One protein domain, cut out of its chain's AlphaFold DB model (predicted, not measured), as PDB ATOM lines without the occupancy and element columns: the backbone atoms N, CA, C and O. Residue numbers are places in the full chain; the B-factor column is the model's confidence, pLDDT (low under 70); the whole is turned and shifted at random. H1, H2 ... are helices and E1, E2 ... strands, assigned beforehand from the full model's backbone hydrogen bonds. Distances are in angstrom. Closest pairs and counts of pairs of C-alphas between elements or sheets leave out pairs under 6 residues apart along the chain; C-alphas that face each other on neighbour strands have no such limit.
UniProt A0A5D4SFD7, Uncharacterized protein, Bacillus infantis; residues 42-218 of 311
ATOM      1  N   HIS A  42     -31.501  -3.631 151.792       81.12
ATOM      2  CA  HIS A  42     -30.986  -3.595 153.148       81.12
ATOM      3  C   HIS A  42     -29.613  -4.245 153.350       81.12
ATOM      4  O   HIS A  42     -28.977  -3.953 154.364       81.12
ATOM      5  N   THR A  43     -29.178  -5.085 152.412       85.88
ATOM      6  CA  THR A  43     -27.852  -5.712 152.375       85.88
ATOM      7  C   THR A  43     -26.782  -4.845 151.707       85.88
ATOM      8  O   THR A  43     -25.604  -5.183 151.803       85.88
ATOM      9  N   ILE A  44     -27.164  -3.731 151.064       91.31
ATOM     10  CA  ILE A  44     -26.220  -2.830 150.406       91.31
ATOM     11  C   ILE A  44     -25.493  -1.948 151.425       91.31
ATOM     12  O   ILE A  44     -26.080  -1.131 152.152       91.31
ATOM     13  N   GLU A  45     -24.179  -2.083 151.447       91.56
ATOM     14  CA  GLU A  45     -23.285  -1.219 152.201       91.56
ATOM     15  C   GLU A  45     -22.747  -0.116 151.293       91.56
ATOM     16  O   GLU A  45     -22.515  -0.346 150.115       91.56
ATOM     17  N   GLN A  46     -22.558   1.089 151.826       91.88
ATOM     18  CA  GLN A  46     -21.808   2.133 151.129       91.88
ATOM     19  C   GLN A  46     -20.387   2.082 151.651       91.88
ATOM     20  O   GLN A  46     -20.183   2.090 152.864       91.88
ATOM     21  N   LEU A  47     -19.438   2.039 150.732       93.69
ATOM     22  CA  LEU A  47     -18.027   2.002 151.055       93.69
ATOM     23  C   LEU A  47     -17.470   3.419 151.138       93.69
ATOM     24  O   LEU A  47     -17.927   4.331 150.444       93.69
ATOM     25  N   GLU A  48     -16.447   3.589 151.969       92.12
ATOM     26  CA  GLU A  48     -15.649   4.806 151.952       92.12
ATOM     27  C   GLU A  48     -14.855   4.872 150.639       92.12
ATOM     28  O   GLU A  48     -14.185   3.913 150.245       92.12
ATOM     29  N   VAL A  49     -14.924   6.022 149.967       93.50
ATOM     30  CA  VAL A  49     -14.191   6.294 148.730       93.50
ATOM     31  C   VAL A  49     -13.285   7.498 148.967       93.50
ATOM     32  O   VAL A  49     -13.767   8.598 149.233       93.50
ATOM     33  N   LYS A  50     -11.965   7.309 148.860       92.75
ATOM     34  CA  LYS A  50     -10.987   8.394 149.059       92.75
ATOM     35  C   LYS A  50     -10.431   8.850 147.728       92.75
ATOM     36  O   LYS A  50      -9.940   8.040 146.950       92.75
ATOM     37  N   TRP A  51     -10.488  10.151 147.483       91.38
ATOM     38  CA  TRP A  51      -9.901  10.772 146.302       91.38
ATOM     39  C   TRP A  51      -8.379  10.868 146.427       91.38
ATOM     40  O   TRP A  51      -7.862  11.324 147.447       91.38
ATOM     41  N   LEU A  52      -7.667  10.479 145.371       85.56
ATOM     42  CA  LEU A  52      -6.212  10.493 145.292       85.56
ATOM     43  C   LEU A  52      -5.781  11.433 144.166       85.56
ATOM     44  O   LEU A  52      -5.977  11.160 142.978       85.56
ATOM     45  N   LYS A  53      -5.184  12.561 144.557       74.00
ATOM     46  CA  LYS A  53      -4.759  13.619 143.633       74.00
ATOM     47  C   LYS A  53      -3.408  13.327 142.965       74.00
ATOM     48  O   LYS A  53      -3.109  13.916 141.928       74.00
ATOM     49  N   ASP A  54      -2.618  12.405 143.510       65.12
ATOM     50  CA  ASP A  54      -1.224  12.217 143.108       65.12
ATOM     51  C   ASP A  54      -1.106  11.447 141.777       65.12
ATOM     52  O   ASP A  54      -1.167  10.220 141.703       65.12
ATOM     53  N   GLY A  55      -0.956  12.203 140.685       60.16
ATOM     54  CA  GLY A  55      -0.365  11.766 139.414       60.16
ATOM     55  C   GLY A  55      -1.268  11.054 138.398       60.16
ATOM     56  O   GLY A  55      -0.961  11.111 137.209       60.16
ATOM     57  N   ARG A  56      -2.370  10.402 138.799       64.25
ATOM     58  CA  ARG A  56      -3.269   9.704 137.843       64.25
ATOM     59  C   ARG A  56      -4.765   9.922 138.032       64.25
ATOM     60  O   ARG A  56      -5.514   9.319 137.275       64.25
ATOM     61  N   HIS A  57      -5.171  10.775 138.975       76.88
ATOM     62  CA  HIS A  57      -6.576  11.088 139.256       76.88
ATOM     63  C   HIS A  57      -7.444   9.827 139.446       76.88
ATOM     64  O   HIS A  57      -7.954   9.231 138.498       76.88
ATOM     65  N   GLY A  58      -7.600   9.386 140.690       88.06
ATOM     66  CA  GLY A  58      -8.353   8.169 140.978       88.06
ATOM     67  C   GLY A  58      -8.844   8.113 142.409       88.06
ATOM     68  O   GLY A  58      -8.697   9.060 143.179       88.06
ATOM     69  N   TYR A  59      -9.421   6.980 142.767       91.81
ATOM     70  CA  TYR A  59     -10.046   6.754 144.055       91.81
ATOM     71  C   TYR A  59      -9.537   5.462 144.663       91.81
ATOM     72  O   TYR A  59      -9.335   4.486 143.950       91.81
ATOM     73  N   SER A  60      -9.371   5.420 145.979       91.69
ATOM     74  CA  SER A  60      -9.255   4.152 146.695       91.69
ATOM     75  C   SER A  60     -10.602   3.757 147.286       91.69
ATOM     76  O   SER A  60     -11.271   4.598 147.892       91.69
ATOM     77  N   ILE A  61     -10.957   2.485 147.149       93.88
ATOM     78  CA  ILE A  61     -12.178   1.873 147.671       93.88
ATOM     79  C   ILE A  61     -11.759   0.721 148.583       93.88
ATOM     80  O   ILE A  61     -11.102  -0.217 148.128       93.88
ATOM     81  N   ASP A  62     -12.130   0.788 149.859       93.38
ATOM     82  CA  ASP A  62     -11.825  -0.267 150.826       93.38
ATOM     83  C   ASP A  62     -12.960  -1.298 150.884       93.38
ATOM     84  O   ASP A  62     -14.083  -1.003 151.300       93.38
ATOM     85  N   VAL A  63     -12.664  -2.521 150.447       92.81
ATOM     86  CA  VAL A  63     -13.583  -3.663 150.513       92.81
ATOM     87  C   VAL A  63     -13.131  -4.678 151.574       92.81
ATOM     88  O   VAL A  63     -13.904  -5.563 151.946       92.81
ATOM     89  N   GLY A  64     -11.924  -4.542 152.129       90.88
ATOM     90  CA  GLY A  64     -11.325  -5.526 153.028       90.88
ATOM     91  C   GLY A  64     -11.198  -6.916 152.386       90.88
ATOM     92  O   GLY A  64     -10.911  -7.055 151.197       90.88
ATOM     93  N   ASP A  65     -11.455  -7.957 153.178       90.12
ATOM     94  CA  ASP A  65     -11.359  -9.365 152.754       90.12
ATOM     95  C   ASP A  65     -12.678  -9.923 152.193       90.12
ATOM     96  O   ASP A  65     -12.833 -11.131 152.010       90.12
ATOM     97  N   ARG A  66     -13.664  -9.051 151.965       92.75
ATOM     98  CA  ARG A  66     -15.023  -9.457 151.607       92.75
ATOM     99  C   ARG A  66     -15.124  -9.882 150.148       92.75
ATOM    100  O   ARG A  66     -14.450  -9.348 149.269       92.75
ATOM    101  N   VAL A  67     -16.050 -10.801 149.902       92.44
ATOM    102  CA  VAL A  67     -16.423 -11.287 148.571       92.44
ATOM    103  C   VAL A  67     -17.881 -10.932 148.296       92.44
ATOM    104  O   VAL A  67     -18.676 -10.792 149.224       92.44
ATOM    105  N   GLY A  68     -18.247 -10.724 147.036       93.38
ATOM    106  CA  GLY A  68     -19.589 -10.273 146.667       93.38
ATOM    107  C   GLY A  68     -19.607  -9.400 145.421       93.38
ATOM    108  O   GLY A  68     -18.776  -9.564 144.532       93.38
ATOM    109  N   THR A  69     -20.558  -8.468 145.356       93.12
ATOM    110  CA  THR A  69     -20.716  -7.554 144.217       93.12
ATOM    111  C   THR A  69     -20.403  -6.126 144.641       93.12
ATOM    112  O   THR A  69     -21.116  -5.540 145.456       93.12
ATOM    113  N   LEU A  70     -19.347  -5.562 144.058       93.62
ATOM    114  CA  LEU A  70     -18.982  -4.156 144.143       93.62
ATOM    115  C   LEU A  70     -19.691  -3.386 143.032       93.62
ATOM    116  O   LEU A  70     -19.490  -3.655 141.850       93.62
ATOM    117  N   LEU A  71     -20.495  -2.405 143.417       93.44
ATOM    118  CA  LEU A  71     -21.084  -1.448 142.501       93.44
ATOM    119  C   LEU A  71     -20.374  -0.104 142.615       93.44
ATOM    120  O   LEU A  71     -20.100   0.365 143.719       93.44
ATOM    121  N   ILE A  72     -20.111   0.536 141.483       92.94
ATOM    122  CA  ILE A  72     -19.468   1.849 141.426       92.94
ATOM    123  C   ILE A  72     -20.343   2.779 140.597       92.94
ATOM    124  O   ILE A  72     -20.786   2.424 139.508       92.94
ATOM    125  N   ARG A  73     -20.584   3.980 141.113       92.69
ATOM    126  CA  ARG A  73     -21.212   5.087 140.399       92.69
ATOM    127  C   ARG A  73     -20.162   6.155 140.150       92.69
ATOM    128  O   ARG A  73     -19.519   6.598 141.095       92.69
ATOM    129  N   VAL A  74     -20.025   6.577 138.900       91.50
ATOM    130  CA  VAL A  74     -19.204   7.717 138.492       91.50
ATOM    131  C   VAL A  74     -20.138   8.811 138.002       91.50
ATOM    132  O   VAL A  74     -20.737   8.679 136.934       91.50
ATOM    133  N   ASP A  75     -20.288   9.867 138.792       90.94
ATOM    134  CA  ASP A  75     -21.097  11.021 138.421       90.94
ATOM    135  C   ASP A  75     -20.436  11.822 137.287       90.94
ATOM    136  O   ASP A  75     -19.210  11.833 137.122       90.94
ATOM    137  N   ARG A  76     -21.261  12.510 136.493       88.56
ATOM    138  CA  ARG A  76     -20.803  13.461 135.474       88.56
ATOM    139  C   ARG A  76     -19.839  14.503 136.087       88.56
ATOM    140  O   ARG A  76     -20.110  14.991 137.186       88.56
ATOM    141  N   PRO A  77     -18.743  14.876 135.394       89.88
ATOM    142  CA  PRO A  77     -17.884  15.988 135.815       89.88
ATOM    143  C   PRO A  77     -18.664  17.305 135.958       89.88
ATOM    144  O   PRO A  77     -19.671  17.506 135.279       89.88
ATOM    145  N   LYS A  78     -18.199  18.234 136.801       89.44
ATOM    146  CA  LYS A  78     -18.882  19.522 137.020       89.44
ATOM    147  C   LYS A  78     -18.442  20.622 136.059       89.44
ATOM    148  O   LYS A  78     -19.167  21.603 135.913       89.44
ATOM    149  N   THR A  79     -17.264  20.509 135.445       89.94
ATOM    150  CA  THR A  79     -16.765  21.533 134.515       89.94
ATOM    151  C   THR A  79     -17.239  21.261 133.092       89.94
ATOM    152  O   THR A  79     -17.206  20.119 132.634       89.94
ATOM    153  N   GLU A  80     -17.647  22.311 132.374       89.69
ATOM    154  CA  GLU A  80     -18.137  22.177 130.994       89.69
ATOM    155  C   GLU A  80     -17.085  21.550 130.070       89.69
ATOM    156  O   GLU A  80     -17.398  20.684 129.263       89.69
ATOM    157  N   TRP A  81     -15.813  21.901 130.257       89.25
ATOM    158  CA  TRP A  81     -14.714  21.323 129.487       89.25
ATOM    159  C   TRP A  81     -14.595  19.801 129.664       89.25
ATOM    160  O   TRP A  81     -14.471  19.060 128.689       89.25
ATOM    161  N   ASP A  82     -14.634  19.314 130.908       88.06
ATOM    162  CA  ASP A  82     -14.534  17.875 131.175       88.06
ATOM    163  C   ASP A  82     -15.794  17.138 130.682       88.06
ATOM    164  O   ASP A  82     -15.706  16.017 130.180       88.06
ATOM    165  N   ILE A  83     -16.961  17.786 130.756       88.44
ATOM    166  CA  ILE A  83     -18.223  17.299 130.183       88.44
ATOM    167  C   ILE A  83     -18.104  17.132 128.666       88.44
ATOM    168  O   ILE A  83     -18.422  16.060 128.147       88.44
ATOM    169  N   GLU A  84     -17.675  18.174 127.951       88.56
ATOM    170  CA  GLU A  84     -17.500  18.153 126.496       88.56
ATOM    171  C   GLU A  84     -16.538  17.041 126.086       88.56
ATOM    172  O   GLU A  84     -16.817  16.282 125.154       88.56
ATOM    173  N   TRP A  85     -15.439  16.890 126.829       86.25
ATOM    174  CA  TRP A  85     -14.465  15.838 126.590       86.25
ATOM    175  C   TRP A  85     -15.074  14.446 126.774       86.25
ATOM    176  O   TRP A  85     -14.894  13.586 125.912       86.25
ATOM    177  N   VAL A  86     -15.816  14.209 127.864       84.38
ATOM    178  CA  VAL A  86     -16.479  12.919 128.119       84.38
ATOM    179  C   VAL A  86     -17.495  12.619 127.016       84.38
ATOM    180  O   VAL A  86     -17.436  11.543 126.418       84.38
ATOM    181  N   ASN A  87     -18.348  13.585 126.667       83.75
ATOM    182  CA  ASN A  87     -19.330  13.457 125.588       83.75
ATOM    183  C   ASN A  87     -18.652  13.131 124.244       83.75
ATOM    184  O   ASN A  87     -19.073  12.216 123.528       83.75
ATOM    185  N   TRP A  88     -17.555  13.822 123.921       84.44
ATOM    186  CA  TRP A  88     -16.743  13.536 122.741       84.44
ATOM    187  C   TRP A  88     -16.148  12.124 122.795       84.44
ATOM    188  O   TRP A  88     -16.281  11.368 121.832       84.44
ATOM    189  N   ALA A  89     -15.552  11.731 123.920       78.12
ATOM    190  CA  ALA A  89     -14.904  10.437 124.104       78.12
ATOM    191  C   ALA A  89     -15.877   9.258 123.985       78.12
ATOM    192  O   ALA A  89     -15.485   8.198 123.502       78.12
ATOM    193  N   ILE A  90     -17.136   9.440 124.390       72.31
ATOM    194  CA  ILE A  90     -18.209   8.445 124.254       72.31
ATOM    195  C   ILE A  90     -18.733   8.378 122.819       72.31
ATOM    196  O   ILE A  90     -19.011   7.289 122.319       72.31
ATOM    197  N   SER A  91     -18.837   9.524 122.130       72.94
ATOM    198  CA  SER A  91     -19.228   9.566 120.710       72.94
ATOM    199  C   SER A  91     -18.259   8.788 119.808       72.94
ATOM    200  O   SER A  91     -18.560   8.476 118.653       72.94
ATOM    201  N   LYS A  92     -17.073   8.472 120.335       71.62
ATOM    202  CA  LYS A  92     -16.057   7.654 119.695       71.62
ATOM    203  C   LYS A  92     -16.024   6.265 120.352       71.62
ATOM    204  O   LYS A  92     -16.061   6.149 121.570       71.62
ATOM    205  N   PRO A  93     -15.866   5.183 119.581       54.50
ATOM    206  CA  PRO A  93     -15.995   3.807 120.078       54.50
ATOM    207  C   PRO A  93     -14.922   3.333 121.092       54.50
ATOM    208  O   PRO A  93     -14.892   2.145 121.422       54.50
ATOM    209  N   ALA A  94     -14.016   4.197 121.571       56.75
ATOM    210  CA  ALA A  94     -12.743   3.751 122.145       56.75
ATOM    211  C   ALA A  94     -12.179   4.528 123.351       56.75
ATOM    212  O   ALA A  94     -11.083   4.177 123.786       56.75
ATOM    213  N   HIS A  95     -12.837   5.557 123.906       65.38
ATOM    214  CA  HIS A  95     -12.099   6.475 124.796       65.38
ATOM    215  C   HIS A  95     -12.486   6.486 126.271       65.38
ATOM    216  O   HIS A  95     -11.622   6.827 127.080       65.38
ATOM    217  N   VAL A  96     -13.681   6.050 126.683       69.62
ATOM    218  CA  VAL A  96     -13.975   5.956 128.125       69.62
ATOM    219  C   VAL A  96     -13.745   4.543 128.634       69.62
ATOM    220  O   VAL A  96     -14.473   3.606 128.302       69.62
ATOM    221  N   SER A  97     -12.684   4.409 129.430       74.19
ATOM    222  CA  SER A  97     -12.383   3.198 130.175       74.19
ATOM    223  C   SER A  97     -12.078   3.525 131.628       74.19
ATOM    224  O   SER A  97     -11.384   4.500 131.935       74.19
ATOM    225  N   PHE A  98     -12.601   2.688 132.510       82.94
ATOM    226  CA  PHE A  98     -12.274   2.676 133.925       82.94
ATOM    227  C   PHE A  98     -11.573   1.367 134.251       82.94
ATOM    228  O   PHE A  98     -11.621   0.402 133.493       82.94
ATOM    229  N   GLY A  99     -10.900   1.315 135.382       81.06
ATOM    230  CA  GLY A  99     -10.252   0.109 135.846       81.06
ATOM    231  C   GLY A  99     -10.205   0.065 137.354       81.06
ATOM    232  O   GLY A  99     -10.111   1.096 138.017       81.06
ATOM    233  N   LEU A 100     -10.261  -1.157 137.869       83.19
ATOM    234  CA  LEU A 100     -10.044  -1.452 139.273       83.19
ATOM    235  C   LEU A 100      -8.698  -2.169 139.385       83.19
ATOM    236  O   LEU A 100      -8.489  -3.237 138.807       83.19
ATOM    237  N   GLN A 101      -7.770  -1.538 140.086       79.19
ATOM    238  CA  GLN A 101      -6.416  -2.022 140.296       79.19
ATOM    239  C   GLN A 101      -6.292  -2.566 141.711       79.19
ATOM    240  O   GLN A 101      -6.854  -2.004 142.650       79.19
ATOM    241  N   THR A 102      -5.586  -3.678 141.856       69.12
ATOM    242  CA  THR A 102      -5.481  -4.397 143.127       69.12
ATOM    243  C   THR A 102      -4.354  -3.864 143.980       69.12
ATOM    244  O   THR A 102      -4.579  -3.577 145.148       69.12
ATOM    245  N   ASP A 103      -3.193  -3.625 143.378       64.19
ATOM    246  CA  ASP A 103      -2.041  -3.045 144.054       64.19
ATOM    247  C   ASP A 103      -1.510  -1.877 143.221       64.19
ATOM    248  O   ASP A 103      -1.026  -2.045 142.097       64.19
ATOM    249  N   LEU A 104      -1.619  -0.665 143.765       56.66
ATOM    250  CA  LEU A 104      -0.910   0.491 143.235       56.66
ATOM    251  C   LEU A 104       0.421   0.581 143.988       56.66
ATOM    252  O   LEU A 104       0.483   1.161 145.070       56.66
ATOM    253  N   ASP A 105       1.497   0.026 143.430       56.16
ATOM    254  CA  ASP A 105       2.835   0.416 143.878       56.16
ATOM    255  C   ASP A 105       3.080   1.860 143.415       56.16
ATOM    256  O   ASP A 105       3.530   2.120 142.293       56.16
ATOM    257  N   ILE A 106       2.717   2.815 144.279       52.03
ATOM    258  CA  ILE A 106       2.866   4.256 144.038       52.03
ATOM    259  C   ILE A 106       4.328   4.601 143.716       52.03
ATOM    260  O   ILE A 106       4.570   5.525 142.943       52.03
ATOM    261  N   LYS A 107       5.295   3.844 144.258       51.62
ATOM    262  CA  LYS A 107       6.732   4.104 144.103       51.62
ATOM    263  C   LYS A 107       7.297   3.553 142.795       51.62
ATOM    264  O   LYS A 107       8.138   4.210 142.195       51.62
ATOM    265  N   ASN A 108       6.842   2.383 142.339       53.81
ATOM    266  CA  ASN A 108       7.401   1.730 141.144       53.81
ATOM    267  C   ASN A 108       6.515   1.813 139.892       53.81
ATOM    268  O   ASN A 108       6.904   1.305 138.841       53.81
ATOM    269  N   HIS A 109       5.325   2.421 139.976       53.72
ATOM    270  CA  HIS A 109       4.392   2.646 138.858       53.72
ATOM    271  C   HIS A 109       3.992   1.393 138.046       53.72
ATOM    272  O   HIS A 109       3.349   1.518 136.996       53.72
ATOM    273  N   LYS A 110       4.324   0.186 138.523       51.97
ATOM    274  CA  LYS A 110       3.929  -1.091 137.923       51.97
ATOM    275  C   LYS A 110       2.554  -1.473 138.449       51.97
ATOM    276  O   LYS A 110       2.417  -2.158 139.452       51.97
ATOM    277  N   SER A 111       1.534  -0.984 137.759       51.47
ATOM    278  CA  SER A 111       0.156  -1.410 137.970       51.47
ATOM    279  C   SER A 111      -0.096  -2.701 137.201       51.47
ATOM    280  O   SER A 111       0.034  -2.730 135.974       51.47
ATOM    281  N   ILE A 112      -0.498  -3.751 137.910       53.78
ATOM    282  CA  ILE A 112      -1.313  -4.796 137.302       53.78
ATOM    283  C   ILE A 112      -2.742  -4.306 137.497       53.78
ATOM    284  O   ILE A 112      -3.239  -4.245 138.618       53.78
ATOM    285  N   ALA A 113      -3.380  -3.873 136.414       55.34
ATOM    286  CA  ALA A 113      -4.811  -3.622 136.414       55.34
ATOM    287  C   ALA A 113      -5.492  -4.955 136.095       55.34
ATOM    288  O   ALA A 113      -5.594  -5.276 134.909       55.34
ATOM    289  N   PRO A 114      -5.931  -5.755 137.087       54.94
ATOM    290  CA  PRO A 114      -6.702  -6.948 136.784       54.94
ATOM    291  C   PRO A 114      -7.974  -6.575 136.034       54.94
ATOM    292  O   PRO A 114      -8.393  -7.339 135.173       54.94
ATOM    293  N   LEU A 115      -8.561  -5.397 136.300       66.25
ATOM    294  CA  LEU A 115      -9.834  -4.994 135.710       66.25
ATOM    295  C   LEU A 115      -9.709  -3.746 134.857       66.25
ATOM    296  O   LEU A 115      -9.348  -2.675 135.347       66.25
ATOM    297  N   ARG A 116     -10.085  -3.878 133.585       66.44
ATOM    298  CA  ARG A 116     -10.385  -2.757 132.696       66.44
ATOM    299  C   ARG A 116     -11.792  -2.928 132.148       66.44
ATOM    300  O   ARG A 116     -12.130  -3.969 131.597       66.44
ATOM    301  N   PHE A 117     -12.575  -1.873 132.269       67.69
ATOM    302  CA  PHE A 117     -13.935  -1.747 131.781       67.69
ATOM    303  C   PHE A 117     -13.933  -0.670 130.707       67.69
ATOM    304  O   PHE A 117     -13.434   0.428 130.935       67.69
ATOM    305  N   GLY A 118     -14.450  -0.972 129.524       61.75
ATOM    306  CA  GLY A 118     -14.545  -0.015 128.429       61.75
ATOM    307  C   GLY A 118     -15.649  -0.423 127.468       61.75
ATOM    308  O   GLY A 118     -15.947  -1.609 127.342       61.75
ATOM    309  N   LEU A 119     -16.229   0.550 126.764       52.66
ATOM    310  CA  LEU A 119     -17.357   0.329 125.843       52.66
ATOM    311  C   LEU A 119     -17.055  -0.732 124.765       52.66
ATOM    312  O   LEU A 119     -17.933  -1.476 124.330       52.66
ATOM    313  N   THR A 120     -15.792  -0.845 124.353       51.22
ATOM    314  CA  THR A 120     -15.326  -1.863 123.405       51.22
ATOM    315  C   THR A 120     -15.199  -3.247 124.044       51.22
ATOM    316  O   THR A 120     -15.438  -4.240 123.362       51.22
ATOM    317  N   TYR A 121     -14.851  -3.325 125.333       52.12
ATOM    318  CA  TYR A 121     -14.703  -4.583 126.068       52.12
ATOM    319  C   TYR A 121     -16.056  -5.256 126.293       52.12
ATOM    320  O   TYR A 121     -16.163  -6.457 126.107       52.12
ATOM    321  N   GLU A 122     -17.115  -4.495 126.570       53.28
ATOM    322  CA  GLU A 122     -18.464  -5.062 126.692       53.28
ATOM    323  C   GLU A 122     -19.001  -5.616 125.375       53.28
ATOM    324  O   GLU A 122     -19.491  -6.744 125.323       53.28
ATOM    325  N   ARG A 123     -18.855  -4.849 124.285       50.25
ATOM    326  CA  ARG A 123     -19.202  -5.324 122.940       50.25
ATOM    327  C   ARG A 123     -18.389  -6.568 122.580       50.25
ATOM    328  O   ARG A 123     -18.925  -7.500 121.998       50.25
ATOM    329  N   TYR A 124     -17.114  -6.604 122.964       47.88
ATOM    330  CA  TYR A 124     -16.241  -7.752 122.741       47.88
ATOM    331  C   TYR A 124     -16.653  -8.980 123.565       47.88
ATOM    332  O   TYR A 124     -16.767 -10.061 122.999       47.88
ATOM    333  N   LEU A 125     -16.908  -8.833 124.869       52.06
ATOM    334  CA  LEU A 125     -17.356  -9.922 125.741       52.06
ATOM    335  C   LEU A 125     -18.676 -10.520 125.252       52.06
ATOM    336  O   LEU A 125     -18.804 -11.742 125.199       52.06
ATOM    337  N   ARG A 126     -19.620  -9.664 124.843       52.34
ATOM    338  CA  ARG A 126     -20.911 -10.081 124.291       52.34
ATOM    339  C   ARG A 126     -20.764 -10.841 122.974       52.34
ATOM    340  O   ARG A 126     -21.441 -11.842 122.776       52.34
ATOM    341  N   ASP A 127     -19.900 -10.364 122.081       47.69
ATOM    342  CA  ASP A 127     -19.821 -10.883 120.714       47.69
ATOM    343  C   ASP A 127     -18.794 -12.036 120.565       47.69
ATOM    344  O   ASP A 127     -18.885 -12.808 119.612       47.69
ATOM    345  N   LYS A 128     -17.788 -12.153 121.450       46.06
ATOM    346  CA  LYS A 128     -16.626 -13.055 121.266       46.06
ATOM    347  C   LYS A 128     -16.161 -13.823 122.511       46.06
ATOM    348  O   LYS A 128     -15.255 -14.645 122.383       46.06
ATOM    349  N   GLY A 129     -16.752 -13.590 123.685       47.62
ATOM    350  CA  GLY A 129     -16.267 -14.163 124.948       47.62
ATOM    351  C   GLY A 129     -14.939 -13.549 125.424       47.62
ATOM    352  O   GLY A 129     -14.370 -12.671 124.776       47.62
ATOM    353  N   VAL A 130     -14.452 -13.968 126.598       47.03
ATOM    354  CA  VAL A 130     -13.210 -13.438 127.200       47.03
ATOM    355  C   VAL A 130     -12.000 -13.867 126.350       47.03
ATOM    356  O   VAL A 130     -11.804 -15.065 126.157       47.03
ATOM    357  N   PRO A 131     -11.167 -12.941 125.837       40.41
ATOM    358  CA  PRO A 131     -10.022 -13.309 125.013       40.41
ATOM    359  C   PRO A 131      -8.875 -13.900 125.838       40.41
ATOM    360  O   PRO A 131      -8.407 -13.293 126.798       40.41
ATOM    361  N   ASP A 132      -8.332 -15.018 125.358       40.16
ATOM    362  CA  ASP A 132      -7.219 -15.780 125.954       40.16
ATOM    363  C   ASP A 132      -5.884 -14.995 126.027       40.16
ATOM    364  O   ASP A 132      -4.967 -15.316 126.777       40.16
ATOM    365  N   ARG A 133      -5.768 -13.887 125.278       38.59
ATOM    366  CA  ARG A 133      -4.536 -13.076 125.155       38.59
ATOM    367  C   ARG A 133      -4.156 -12.279 126.409       38.59
ATOM    368  O   ARG A 133      -3.074 -11.703 126.432       38.59
ATOM    369  N   PHE A 134      -5.023 -12.222 127.421       40.28
ATOM    370  CA  PHE A 134      -4.682 -11.658 128.733       40.28
ATOM    371  C   PHE A 134      -4.173 -12.721 129.725       40.28
ATOM    372  O   PHE A 134      -3.687 -12.349 130.789       40.28
ATOM    373  N   GLY A 135      -4.193 -14.007 129.336       35.03
ATOM    374  CA  GLY A 135      -3.681 -15.153 130.088       35.03
ATOM    375  C   GLY A 135      -4.489 -15.489 131.345       35.03
ATOM    376  O   GLY A 135      -4.972 -14.607 132.046       35.03
ATOM    377  N   GLU A 136      -4.565 -16.773 131.705       39.56
ATOM    378  CA  GLU A 136      -5.076 -17.214 133.018       39.56
ATOM    379  C   GLU A 136      -4.289 -16.613 134.207       39.56
ATOM    380  O   GLU A 136      -4.772 -16.608 135.338       39.56
ATOM    381  N   ALA A 137      -3.083 -16.088 133.954       37.34
ATOM    382  CA  ALA A 137      -2.149 -15.587 134.961       37.34
ATOM    383  C   ALA A 137      -2.355 -14.114 135.370       37.34
ATOM    384  O   ALA A 137      -1.898 -13.716 136.442       37.34
ATOM    385  N   VAL A 138      -3.042 -13.292 134.569       42.19
ATOM    386  CA  VAL A 138      -3.458 -11.946 134.996       42.19
ATOM    387  C   VAL A 138      -4.884 -12.108 135.486       42.19
ATOM    388  O   VAL A 138      -5.753 -12.395 134.677       42.19
ATOM    389  N   GLY A 139      -5.124 -12.003 136.795       41.91
ATOM    390  CA  GLY A 139      -6.416 -12.260 137.450       41.91
ATOM    391  C   GLY A 139      -7.565 -11.336 137.022       41.91
ATOM    392  O   GLY A 139      -8.143 -10.653 137.861       41.91
ATOM    393  N   ALA A 140      -7.893 -11.312 135.732       44.47
ATOM    394  CA  ALA A 140      -9.036 -10.654 135.144       44.47
ATOM    395  C   ALA A 140     -10.289 -11.236 135.788       44.47
ATOM    396  O   ALA A 140     -10.597 -12.419 135.614       44.47
ATOM    397  N   LEU A 141     -11.008 -10.426 136.568       51.00
ATOM    398  CA  LEU A 141     -12.321 -10.844 137.037       51.00
ATOM    399  C   LEU A 141     -13.193 -11.080 135.814       51.00
ATOM    400  O   LEU A 141     -13.410 -10.186 134.994       51.00
ATOM    401  N   LYS A 142     -13.681 -12.313 135.710       55.66
ATOM    402  CA  LYS A 142     -14.475 -12.805 134.585       55.66
ATOM    403  C   LYS A 142     -15.863 -12.152 134.498       55.66
ATOM    404  O   LYS A 142     -16.556 -12.375 133.514       55.66
ATOM    405  N   SER A 143     -16.281 -11.363 135.490       65.31
ATOM    406  CA  SER A 143     -17.657 -10.865 135.603       65.31
ATOM    407  C   SER A 143     -17.740  -9.454 136.187       65.31
ATOM    408  O   SER A 143     -18.205  -9.240 137.305       65.31
ATOM    409  N   GLY A 144     -17.306  -8.457 135.417       74.50
ATOM    410  CA  GLY A 144     -17.699  -7.075 135.672       74.50
ATOM    411  C   GLY A 144     -18.219  -6.397 134.410       74.50
ATOM    412  O   GLY A 144     -17.714  -6.656 133.318       74.50
ATOM    413  N   LEU A 145     -19.234  -5.556 134.576       80.56
ATOM    414  CA  LEU A 145     -19.943  -4.839 133.520       80.56
ATOM    415  C   LEU A 145     -20.021  -3.345 133.867       80.56
ATOM    416  O   LEU A 145     -19.976  -2.965 135.037       80.56
ATOM    417  N   MET A 146     -20.135  -2.494 132.856       83.50
ATOM    418  CA  MET A 146     -20.209  -1.043 132.950       83.50
ATOM    419  C   MET A 146     -21.196  -0.479 131.933       83.50
ATOM    420  O   MET A 146     -20.983  -0.566 130.733       83.50
ATOM    421  N   LYS A 147     -22.171   0.289 132.398       82.88
ATOM    422  CA  LYS A 147     -23.131   0.971 131.533       82.88
ATOM    423  C   LYS A 147     -23.207   2.445 131.874       82.88
ATOM    424  O   LYS A 147     -23.150   2.819 133.041       82.88
ATOM    425  N   PHE A 148     -23.383   3.285 130.864       83.69
ATOM    426  CA  PHE A 148     -23.799   4.662 131.093       83.69
ATOM    427  C   PHE A 148     -25.320   4.752 131.161       83.69
ATOM    428  O   PHE A 148     -26.024   4.042 130.437       83.69
ATOM    429  N   SER A 149     -25.823   5.644 132.011       83.94
ATOM    430  CA  SER A 149     -27.210   6.093 131.921       83.94
ATOM    431  C   SER A 149     -27.435   6.903 130.633       83.94
ATOM    432  O   SER A 149     -26.580   6.966 129.749       83.94
ATOM    433  N   ASP A 150     -28.600   7.529 130.498       82.25
ATOM    434  CA  ASP A 150     -28.926   8.314 129.312       82.25
ATOM    435  C   ASP A 150     -28.163   9.635 129.314       82.25
ATOM    436  O   ASP A 150     -28.259  10.414 130.254       82.25
ATOM    437  N   PHE A 151     -27.399   9.879 128.254       77.19
ATOM    438  CA  PHE A 151     -26.601  11.093 128.094       77.19
ATOM    439  C   PHE A 151     -27.425  12.340 127.792       77.19
ATOM    440  O   PHE A 151     -26.907  13.448 127.915       77.19
ATOM    441  N   SER A 152     -28.687  12.181 127.385       77.44
ATOM    442  CA  SER A 152     -29.611  13.311 127.300       77.44
ATOM    443  C   SER A 152     -29.990  13.843 128.685       77.44
ATOM    444  O   SER A 152     -30.403  14.999 128.800       77.44
ATOM    445  N   ASP A 153     -29.793  13.045 129.742       80.81
ATOM    446  CA  ASP A 153     -29.966  13.484 131.119       80.81
ATOM    447  C   ASP A 153     -28.750  14.320 131.561       80.81
ATOM    448  O   ASP A 153     -27.615  13.828 131.562       80.81
ATOM    449  N   PRO A 154     -28.932  15.582 131.997       80.75
ATOM    450  CA  PRO A 154     -27.835  16.373 132.539       80.75
ATOM    451  C   PRO A 154     -27.195  15.756 133.799       80.75
ATOM    452  O   PRO A 154     -26.099  16.175 134.174       80.75
ATOM    453  N   GLN A 155     -27.841  14.780 134.436       82.38
ATOM    454  CA  GLN A 155     -27.364  14.032 135.598       82.38
ATOM    455  C   GLN A 155     -26.892  12.616 135.246       82.38
ATOM    456  O   GLN A 155     -26.894  11.733 136.113       82.38
ATOM    457  N   TYR A 156     -26.489  12.381 133.992       86.19
ATOM    458  CA  TYR A 156     -25.984  11.075 133.594       86.19
ATOM    459  C   TYR A 156     -24.816  10.604 134.474       86.19
ATOM    460  O   TYR A 156     -24.064  11.390 135.053       86.19
ATOM    461  N   TYR A 157     -24.646   9.291 134.555       89.31
ATOM    462  CA  TYR A 157     -23.570   8.661 135.302       89.31
ATOM    463  C   TYR A 157     -23.089   7.395 134.588       89.31
ATOM    464  O   TYR A 157     -23.806   6.808 133.774       89.31
ATOM    465  N   ALA A 158     -21.873   6.953 134.908       88.44
ATOM    466  CA  ALA A 158     -21.411   5.610 134.572       88.44
ATOM    467  C   ALA A 158     -21.622   4.692 135.780       88.44
ATOM    468  O   ALA A 158     -21.125   4.971 136.872       88.44
ATOM    469  N   GLY A 159     -22.371   3.611 135.604       89.88
ATOM    470  CA  GLY A 159     -22.526   2.559 136.598       89.88
ATOM    471  C   GLY A 159     -21.646   1.366 136.249       89.88
ATOM    472  O   GLY A 159     -21.598   0.950 135.096       89.88
ATOM    473  N   LEU A 160     -20.963   0.805 137.241       90.12
ATOM    474  CA  LEU A 160     -20.194  -0.426 137.121       90.12
ATOM    475  C   LEU A 160     -20.687  -1.437 138.150       90.12
ATOM    476  O   LEU A 160     -21.000  -1.065 139.279       90.12
ATOM    477  N   ALA A 161     -20.706  -2.708 137.769       89.38
ATOM    478  CA  ALA A 161     -20.982  -3.834 138.645       89.38
ATOM    479  C   ALA A 161     -19.867  -4.864 138.491       89.38
ATOM    480  O   ALA A 161     -19.543  -5.259 137.377       89.38
ATOM    481  N   ILE A 162     -19.245  -5.267 139.594       88.81
ATOM    482  CA  ILE A 162     -18.010  -6.050 139.598       88.81
ATOM    483  C   ILE A 162     -18.147  -7.157 140.641       88.81
ATOM    484  O   ILE A 162     -18.329  -6.871 141.824       88.81
ATOM    485  N   LYS A 163     -18.028  -8.422 140.235       89.56
ATOM    486  CA  LYS A 163     -17.866  -9.520 141.196       89.56
ATOM    487  C   LYS A 163     -16.480  -9.434 141.826       89.56
ATOM    488  O   LYS A 163     -15.505  -9.225 141.119       89.56
ATOM    489  N   LEU A 164     -16.379  -9.644 143.128       89.19
ATOM    490  CA  LEU A 164     -15.136  -9.938 143.836       89.19
ATOM    491  C   LEU A 164     -15.313 -11.324 144.457       89.19
ATOM    492  O   LEU A 164     -16.012 -11.458 145.455       89.19
ATOM    493  N   ASP A 165     -14.767 -12.374 143.840       86.12
ATOM    494  CA  ASP A 165     -14.929 -13.757 144.327       86.12
ATOM    495  C   ASP A 165     -13.888 -14.157 145.388       86.12
ATOM    496  O   ASP A 165     -14.054 -15.149 146.095       86.12
ATOM    497  N   LYS A 166     -12.834 -13.351 145.515       83.50
ATOM    498  CA  LYS A 166     -11.767 -13.447 146.505       83.50
ATOM    499  C   LYS A 166     -11.131 -12.077 146.707       83.50
ATOM    500  O   LYS A 166     -11.367 -11.138 145.946       83.50
ATOM    501  N   LYS A 167     -10.265 -11.981 147.710       83.00
ATOM    502  CA  LYS A 167      -9.361 -10.844 147.875       83.00
ATOM    503  C   LYS A 167      -8.254 -10.914 146.821       83.00
ATOM    504  O   LYS A 167      -7.581 -11.938 146.704       83.00
ATOM    505  N   TYR A 168      -8.055  -9.834 146.070       75.81
ATOM    506  CA  TYR A 168      -7.068  -9.793 144.984       75.81
ATOM    507  C   TYR A 168      -5.802  -8.978 145.289       75.81
ATOM    508  O   TYR A 168      -4.929  -8.867 144.432       75.81
ATOM    509  N   ASN A 169      -5.698  -8.405 146.484       74.88
ATOM    510  CA  ASN A 169      -4.558  -7.616 146.954       74.88
ATOM    511  C   ASN A 169      -4.239  -7.928 148.415       74.88
ATOM    512  O   ASN A 169      -4.942  -8.697 149.070       74.88
ATOM    513  N   GLN A 170      -3.180  -7.325 148.953       73.38
ATOM    514  CA  GLN A 170      -2.762  -7.586 150.336       73.38
ATOM    515  C   GLN A 170      -3.679  -6.935 151.377       73.38
ATOM    516  O   GLN A 170      -3.872  -7.499 152.452       73.38
ATOM    517  N   ASN A 171      -4.300  -5.797 151.053       84.44
ATOM    518  CA  ASN A 171      -4.959  -4.948 152.052       84.44
ATOM    519  C   ASN A 171      -6.478  -4.805 151.872       84.44
ATOM    520  O   ASN A 171      -7.111  -4.157 152.690       84.44
ATOM    521  N   GLY A 172      -7.074  -5.369 150.817       86.50
ATOM    522  CA  GLY A 172      -8.503  -5.201 150.518       86.50
ATOM    523  C   GLY A 172      -8.870  -3.835 149.928       86.50
ATOM    524  O   GLY A 172     -10.044  -3.552 149.699       86.50
ATOM    525  N   VAL A 173      -7.868  -2.989 149.660       89.25
ATOM    526  CA  VAL A 173      -8.036  -1.616 149.168       89.25
ATOM    527  C   VAL A 173      -7.747  -1.561 147.679       89.25
ATOM    528  O   VAL A 173      -6.614  -1.747 147.245       89.25
ATOM    529  N   TYR A 174      -8.775  -1.284 146.893       87.75
ATOM    530  CA  TYR A 174      -8.699  -1.251 145.441       87.75
ATOM    531  C   TYR A 174      -8.550   0.180 144.942       87.75
ATOM    532  O   TYR A 174      -9.189   1.094 145.460       87.75
ATOM    533  N   TRP A 175      -7.748   0.380 143.901       88.06
ATOM    534  CA  TRP A 175      -7.640   1.667 143.226       88.06
ATOM    535  C   TRP A 175      -8.556   1.699 142.007       88.06
ATOM    536  O   TRP A 175      -8.347   0.980 141.032       88.06
ATOM    537  N   PHE A 176      -9.582   2.533 142.062       88.88
ATOM    538  CA  PHE A 176     -10.468   2.820 140.951       88.88
ATOM    539  C   PHE A 176      -9.976   4.054 140.202       88.88
ATOM    540  O   PHE A 176      -9.901   5.151 140.751       88.88
ATOM    541  N   GLY A 177      -9.657   3.892 138.930       84.25
ATOM    542  CA  GLY A 177      -9.216   5.001 138.100       84.25
ATOM    543  C   GLY A 177      -9.393   4.691 136.628       84.25
ATOM    544  O   GLY A 177     -10.154   3.803 136.257       84.25
ATOM    545  N   GLY A 178      -8.688   5.410 135.767       80.31
ATOM    546  CA  GLY A 178      -8.768   5.197 134.328       80.31
ATOM    547  C   GLY A 178      -8.717   6.519 133.603       80.31
ATOM    548  O   GLY A 178      -7.742   7.254 133.729       80.31
ATOM    549  N   ASN A 179      -9.750   6.804 132.823       75.00
ATOM    550  CA  ASN A 179      -9.834   8.027 132.054       75.00
ATOM    551  C   ASN A 179      -9.754   9.279 132.951       75.00
ATOM    552  O   ASN A 179     -10.715   9.634 133.632       75.00
ATOM    553  N   ALA A 180      -8.599   9.950 132.914       64.94
ATOM    554  CA  ALA A 180      -8.267  11.081 133.777       64.94
ATOM    555  C   ALA A 180      -9.186  12.300 133.596       64.94
ATOM    556  O   ALA A 180      -9.228  13.154 134.471       64.94
ATOM    557  N   TYR A 181      -9.922  12.393 132.485       71.81
ATOM    558  CA  TYR A 181     -10.883  13.475 132.253       71.81
ATOM    559  C   TYR A 181     -12.255  13.178 132.860       71.81
ATOM    560  O   TYR A 181     -12.985  14.093 133.221       71.81
ATOM    561  N   ALA A 182     -12.592  11.896 133.023       75.62
ATOM    562  CA  ALA A 182     -13.843  11.474 133.643       75.62
ATOM    563  C   ALA A 182     -13.759  11.411 135.175       75.62
ATOM    564  O   ALA A 182     -14.793  11.316 135.820       75.62
ATOM    565  N   LEU A 183     -12.559  11.446 135.759       82.81
ATOM    566  CA  LEU A 183     -12.324  11.364 137.200       82.81
ATOM    567  C   LEU A 183     -11.446  12.547 137.598       82.81
ATOM    568  O   LEU A 183     -10.238  12.457 137.438       82.81
ATOM    569  N   ARG A 184     -12.005  13.664 138.075       83.19
ATOM    570  CA  ARG A 184     -11.196  14.865 138.413       83.19
ATOM    571  C   ARG A 184     -11.493  15.478 139.769       83.19
ATOM    572  O   ARG A 184     -10.760  16.363 140.214       83.19
ATOM    573  N   GLU A 185     -12.539  15.010 140.434       87.00
ATOM    574  CA  GLU A 185     -13.133  15.741 141.540       87.00
ATOM    575  C   GLU A 185     -13.366  14.859 142.763       87.00
ATOM    576  O   GLU A 185     -13.859  13.745 142.633       87.00
ATOM    577  N   PRO A 186     -13.110  15.349 143.984       89.75
ATOM    578  CA  PRO A 186     -13.519  14.618 145.174       89.75
ATOM    579  C   PRO A 186     -15.043  14.416 145.192       89.75
ATOM    580  O   PRO A 186     -15.812  15.324 144.871       89.75
ATOM    581  N   GLY A 187     -15.475  13.217 145.592       89.38
ATOM    582  CA  GLY A 187     -16.890  12.856 145.727       89.38
ATOM    583  C   GLY A 187     -17.621  12.514 144.423       89.38
ATOM    584  O   GLY A 187     -18.804  12.209 144.484       89.38
ATOM    585  N   GLN A 188     -16.949  12.533 143.266       90.94
ATOM    586  CA  GLN A 188     -17.565  12.150 141.988       90.94
ATOM    587  C   GLN A 188     -17.744  10.623 141.847       90.94
ATOM    588  O   GLN A 188     -18.549  10.167 141.038       90.94
ATOM    589  N   VAL A 189     -17.033   9.818 142.646       92.50
ATOM    590  CA  VAL A 189     -17.221   8.362 142.699       92.50
ATOM    591  C   VAL A 189     -17.865   7.941 144.010       92.50
ATOM    592  O   VAL A 189     -17.385   8.292 145.087       92.50
ATOM    593  N   LYS A 190     -18.909   7.117 143.901       93.44
ATOM    594  CA  LYS A 190     -19.530   6.395 145.016       93.44
ATOM    595  C   LYS A 190     -19.376   4.902 144.800       93.44
ATOM    596  O   LYS A 190     -19.444   4.422 143.669       93.44
ATOM    597  N   ALA A 191     -19.187   4.167 145.886       94.19
ATOM    598  CA  ALA A 191     -19.037   2.723 145.848       94.19
ATOM    599  C   ALA A 191     -19.972   2.066 146.856       94.19
ATOM    600  O   ALA A 191     -20.129   2.535 147.986       94.19
ATOM    601  N   TYR A 192     -20.572   0.961 146.440       94.31
ATOM    602  CA  TYR A 192     -21.491   0.188 147.254       94.31
ATOM    603  C   TYR A 192     -21.190  -1.297 147.130       94.31
ATOM    604  O   TYR A 192     -20.675  -1.749 146.111       94.31
ATOM    605  N   PHE A 193     -21.515  -2.069 148.157       94.25
ATOM    606  CA  PHE A 193     -21.148  -3.473 148.222       94.25
ATOM    607  C   PHE A 193     -22.307  -4.343 148.687       94.25
ATOM    608  O   PHE A 193     -22.934  -4.068 149.711       94.25
ATOM    609  N   PHE A 194     -22.556  -5.415 147.944       93.25
ATOM    610  CA  PHE A 194     -23.426  -6.507 148.352       93.25
ATOM    611  C   PHE A 194     -22.569  -7.691 148.792       93.25
ATOM    612  O   PHE A 194     -22.027  -8.424 147.963       93.25
ATOM    613  N   ASN A 195     -22.452  -7.874 150.105       93.00
ATOM    614  CA  ASN A 195     -21.623  -8.924 150.686       93.00
ATOM    615  C   ASN A 195     -22.193 -10.321 150.399       93.00
ATOM    616  O   ASN A 195     -23.368 -10.579 150.664       93.00
ATOM    617  N   ASN A 196     -21.349 -11.225 149.901       93.19
ATOM    618  CA  ASN A 196     -21.690 -12.600 149.525       93.19
ATOM    619  C   ASN A 196     -22.861 -12.709 148.528       93.19
ATOM    620  O   ASN A 196     -23.626 -13.669 148.577       93.19
ATOM    621  N   GLN A 197     -23.029 -11.721 147.644       91.56
ATOM    622  CA  GLN A 197     -24.028 -11.754 146.573       91.56
ATOM    623  C   GLN A 197     -23.349 -11.618 145.211       91.56
ATOM    624  O   GLN A 197     -22.454 -10.789 145.048       91.56
ATOM    625  N   GLU A 198     -23.805 -12.383 144.225       90.75
ATOM    626  CA  GLU A 198     -23.411 -12.261 142.819       90.75
ATOM    627  C   GLU A 198     -24.583 -11.659 142.041       90.75
ATOM    628  O   GLU A 198     -25.568 -12.343 141.791       90.75
ATOM    629  N   LEU A 199     -24.504 -10.356 141.749       90.00
ATOM    630  CA  LEU A 199     -25.610  -9.551 141.203       90.00
ATOM    631  C   LEU A 199     -25.171  -8.706 140.001       90.00
ATOM    632  O   LEU A 199     -25.714  -7.631 139.755       90.00
ATOM    633  N   VAL A 200     -24.099  -9.108 139.317       87.44
ATOM    634  CA  VAL A 200     -23.440  -8.264 138.310       87.44
ATOM    635  C   VAL A 200     -24.379  -7.958 137.148       87.44
ATOM    636  O   VAL A 200     -24.548  -6.789 136.799       87.44
ATOM    637  N   SER A 201     -25.015  -8.985 136.585       84.00
ATOM    638  CA  SER A 201     -25.949  -8.840 135.464       84.00
ATOM    639  C   SER A 201     -27.205  -8.080 135.891       84.00
ATOM    640  O   SER A 201     -27.627  -7.141 135.224       84.00
ATOM    641  N   GLU A 202     -27.757  -8.415 137.057       87.38
ATOM    642  CA  GLU A 202     -28.960  -7.794 137.607       87.38
ATOM    643  C   GLU A 202     -28.750  -6.306 137.889       87.38
ATOM    644  O   GLU A 202     -29.618  -5.486 137.583       87.38
ATOM    645  N   ALA A 203     -27.605  -5.939 138.468       88.31
ATOM    646  CA  ALA A 203     -27.244  -4.550 138.713       88.31
ATOM    647  C   ALA A 203     -27.007  -3.789 137.409       88.31
ATOM    648  O   ALA A 203     -27.474  -2.658 137.278       88.31
ATOM    649  N   TYR A 204     -26.340  -4.416 136.439       85.75
ATOM    650  CA  TYR A 204     -26.100  -3.839 135.122       85.75
ATOM    651  C   TYR A 204     -27.405  -3.522 134.376       85.75
ATOM    652  O   TYR A 204     -27.599  -2.394 133.916       85.75
ATOM    653  N   ASP A 205     -28.342  -4.471 134.323       84.38
ATOM    654  CA  ASP A 205     -29.632  -4.296 133.643       84.38
ATOM    655  C   ASP A 205     -30.482  -3.187 134.272       84.38
ATOM    656  O   ASP A 205     -31.288  -2.531 133.604       84.38
ATOM    657  N   ARG A 206     -30.275  -2.938 135.569       86.88
ATOM    658  CA  ARG A 206     -30.971  -1.911 136.348       86.88
ATOM    659  C   ARG A 206     -30.349  -0.525 136.251       86.88
ATOM    660  O   ARG A 206     -30.959   0.412 136.763       86.88
ATOM    661  N   ILE A 207     -29.192  -0.361 135.609       84.88
ATOM    662  CA  ILE A 207     -28.674   0.968 135.267       84.88
ATOM    663  C   ILE A 207     -29.613   1.558 134.211       84.88
ATOM    664  O   ILE A 207     -29.651   1.117 133.053       84.88
ATOM    665  N   LYS A 208     -30.424   2.520 134.652       78.69
ATOM    666  CA  LYS A 208     -31.482   3.159 133.870       78.69
ATOM    667  C   LYS A 208     -31.028   4.476 133.260       78.69
ATOM    668  O   LYS A 208     -30.022   5.057 133.652       78.69
ATOM    669  N   SER A 209     -31.823   4.937 132.302       75.56
ATOM    670  CA  SER A 209     -31.681   6.241 131.665       75.56
ATOM    671  C   SER A 209     -31.919   7.410 132.622       75.56
ATOM    672  O   SER A 209     -31.240   8.415 132.510       75.56
ATOM    673  N   ASP A 210     -32.817   7.251 133.594       72.75
ATOM    674  CA  ASP A 210     -33.327   8.301 134.495       72.75
ATOM    675  C   ASP A 210     -32.367   8.748 135.619       72.75
ATOM    676  O   ASP A 210     -32.805   9.260 136.651       72.75
ATOM    677  N   GLY A 211     -31.069   8.471 135.478       69.25
ATOM    678  CA  GLY A 211     -30.058   8.839 136.468       69.25
ATOM    679  C   GLY A 211     -30.135   8.066 137.793       69.25
ATOM    680  O   GLY A 211     -29.275   8.271 138.656       69.25
ATOM    681  N   THR A 212     -31.093   7.145 137.977       78.56
ATOM    682  CA  THR A 212     -31.220   6.364 139.218       78.56
ATOM    683  C   THR A 212     -30.193   5.239 139.291       78.56
ATOM    684  O   THR A 212     -29.979   4.501 138.329       78.56
ATOM    685  N   PHE A 213     -29.531   5.112 140.439       81.19
ATOM    686  CA  PHE A 213     -28.583   4.046 140.745       81.19
ATOM    687  C   PHE A 213     -29.316   2.708 140.991       81.19
ATOM    688  O   PHE A 213     -30.368   2.706 141.642       81.19
ATOM    689  N   PRO A 214     -28.790   1.563 140.509       81.12
ATOM    690  CA  PRO A 214     -29.484   0.280 140.565       81.12
ATOM    691  C   PRO A 214     -29.579  -0.288 141.987       81.12
ATOM    692  O   PRO A 214     -28.700  -1.002 142.467       81.12
ATOM    693  N   LEU A 215     -30.709  -0.039 142.647       84.88
ATOM    694  CA  LEU A 215     -31.159  -0.847 143.778       84.88
ATOM    695  C   LEU A 215     -31.792  -2.171 143.291       84.88
ATOM    696  O   LEU A 215     -32.449  -2.230 142.245       84.88
ATOM    697  N   MET A 216     -31.631  -3.249 144.065       86.12
ATOM    698  CA  MET A 216     -32.168  -4.586 143.755       86.12
ATOM    699  C   MET A 216     -33.680  -4.689 143.990       86.12
ATOM    700  O   MET A 216     -34.387  -5.399 143.273       86.12
ATOM    701  N   SER A 217     -34.210  -3.918 144.937       84.38
ATOM    702  CA  SER A 217     -35.642  -3.797 145.213       84.38
ATOM    703  C   SER A 217     -36.092  -2.332 145.244       84.38
ATOM    704  O   SER A 217     -35.286  -1.406 145.174       84.38
ATOM    705  N   LYS A 218     -37.401  -2.084 145.313       87.31
ATOM    706  CA  LYS A 218     -37.916  -0.745 145.632       87.31
ATOM    707  C   LYS A 218     -37.746  -0.480 147.125       87.31
ATOM    708  O   LYS A 218     -37.881  -1.403 147.930       87.31
TER     709      LYS A 218
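This is residues 42 to 218 of the 311 residues of an uncharacterized protein of Bacillus infantis (UniProt A0A5D4SFD7). Two strongly twisted five-stranded sheets lie face to face as a sandwich, with E1 running on from one sheet into E2 of the other along one side, and E6 and E7 near each other along the opposite side. H3 packs on the first sheet, H2 only grazes the two sheets near E6 and E7, and H1 lies out beyond one end. The printed part has 177 residues, under half in named elements, in the order E1 E2 E3 E4 H1 E5 E6 H2 E7 E8 E9 E10 H3; the class is mixed, helices and strands. The sheets, E1 E10 E4 E8 E7 and E2 E3 E9 E5 E6, are antiparallel throughout. The whole is compact, radius of gyration of the C-alphas 15.4 A, and rounded, 41 by 39 by 35 A.

E1, residues 44 to 47, runs on into E2, residues 49 to 52, at 26 degrees. E2 forms a hairpin with E3, residues 58 to 62; N 52 and O 58 are 2.8 A apart, within hydrogen-bond range. E4, residues 68 to 75, is an inner strand of the first sheet. H1, residues 80 to 91, is on neither sheet. E5, residues 97 to 101, and E6, residues 115 to 118, form a hairpin, with N 98 and O 117 2.9 A apart. H2, residues 119 to 128, touches no helix. E7, residues 144 to 148, and E8, residues 157 to 164, form a hairpin, with N 145 and O 161 2.8 A apart; the closest C-alphas of E6 and E7, Phe 117 and Met 146, are 6.4 A apart. E9, residues 173 to 178, is the antiparallel neighbour of E3 and E5. E10, residues 189 to 195, is the antiparallel neighbour of E4, with N 71 and O 192 2.8 A apart. The parts of the sheets that face each other are 10.1 A centre to centre, their strands at 34 degrees. H3, residues 200 to 205, has a height over the first sheet of 7.3 A and runs along E8, at 7 degrees on the local plane; its closest C-alpha pair with E8 is Val 200 and Ala 161, 5.1 A. In H1, H2 and H3 every O i to N i+4 pair is within hydrogen-bond range.

E1 begins at C-alpha 44, (-26.220, -2.830, 150.406). The longest strands are E4, 22.9 A, and E8, 22.1 A; E10 measures 19.5 A and H1 16.3 A. H3 ends at C-alpha 205, (-29.632, -4.296, 133.643).

The C-alphas farthest apart, Asn 108 and Lys 218, are 45.6 A apart. The printed part has no cut. The long links are E5 to E6 and H2 to E7. The mean pLDDT of the printed part is 76.7; 51 residues are under 70, among them residues 102 to 143.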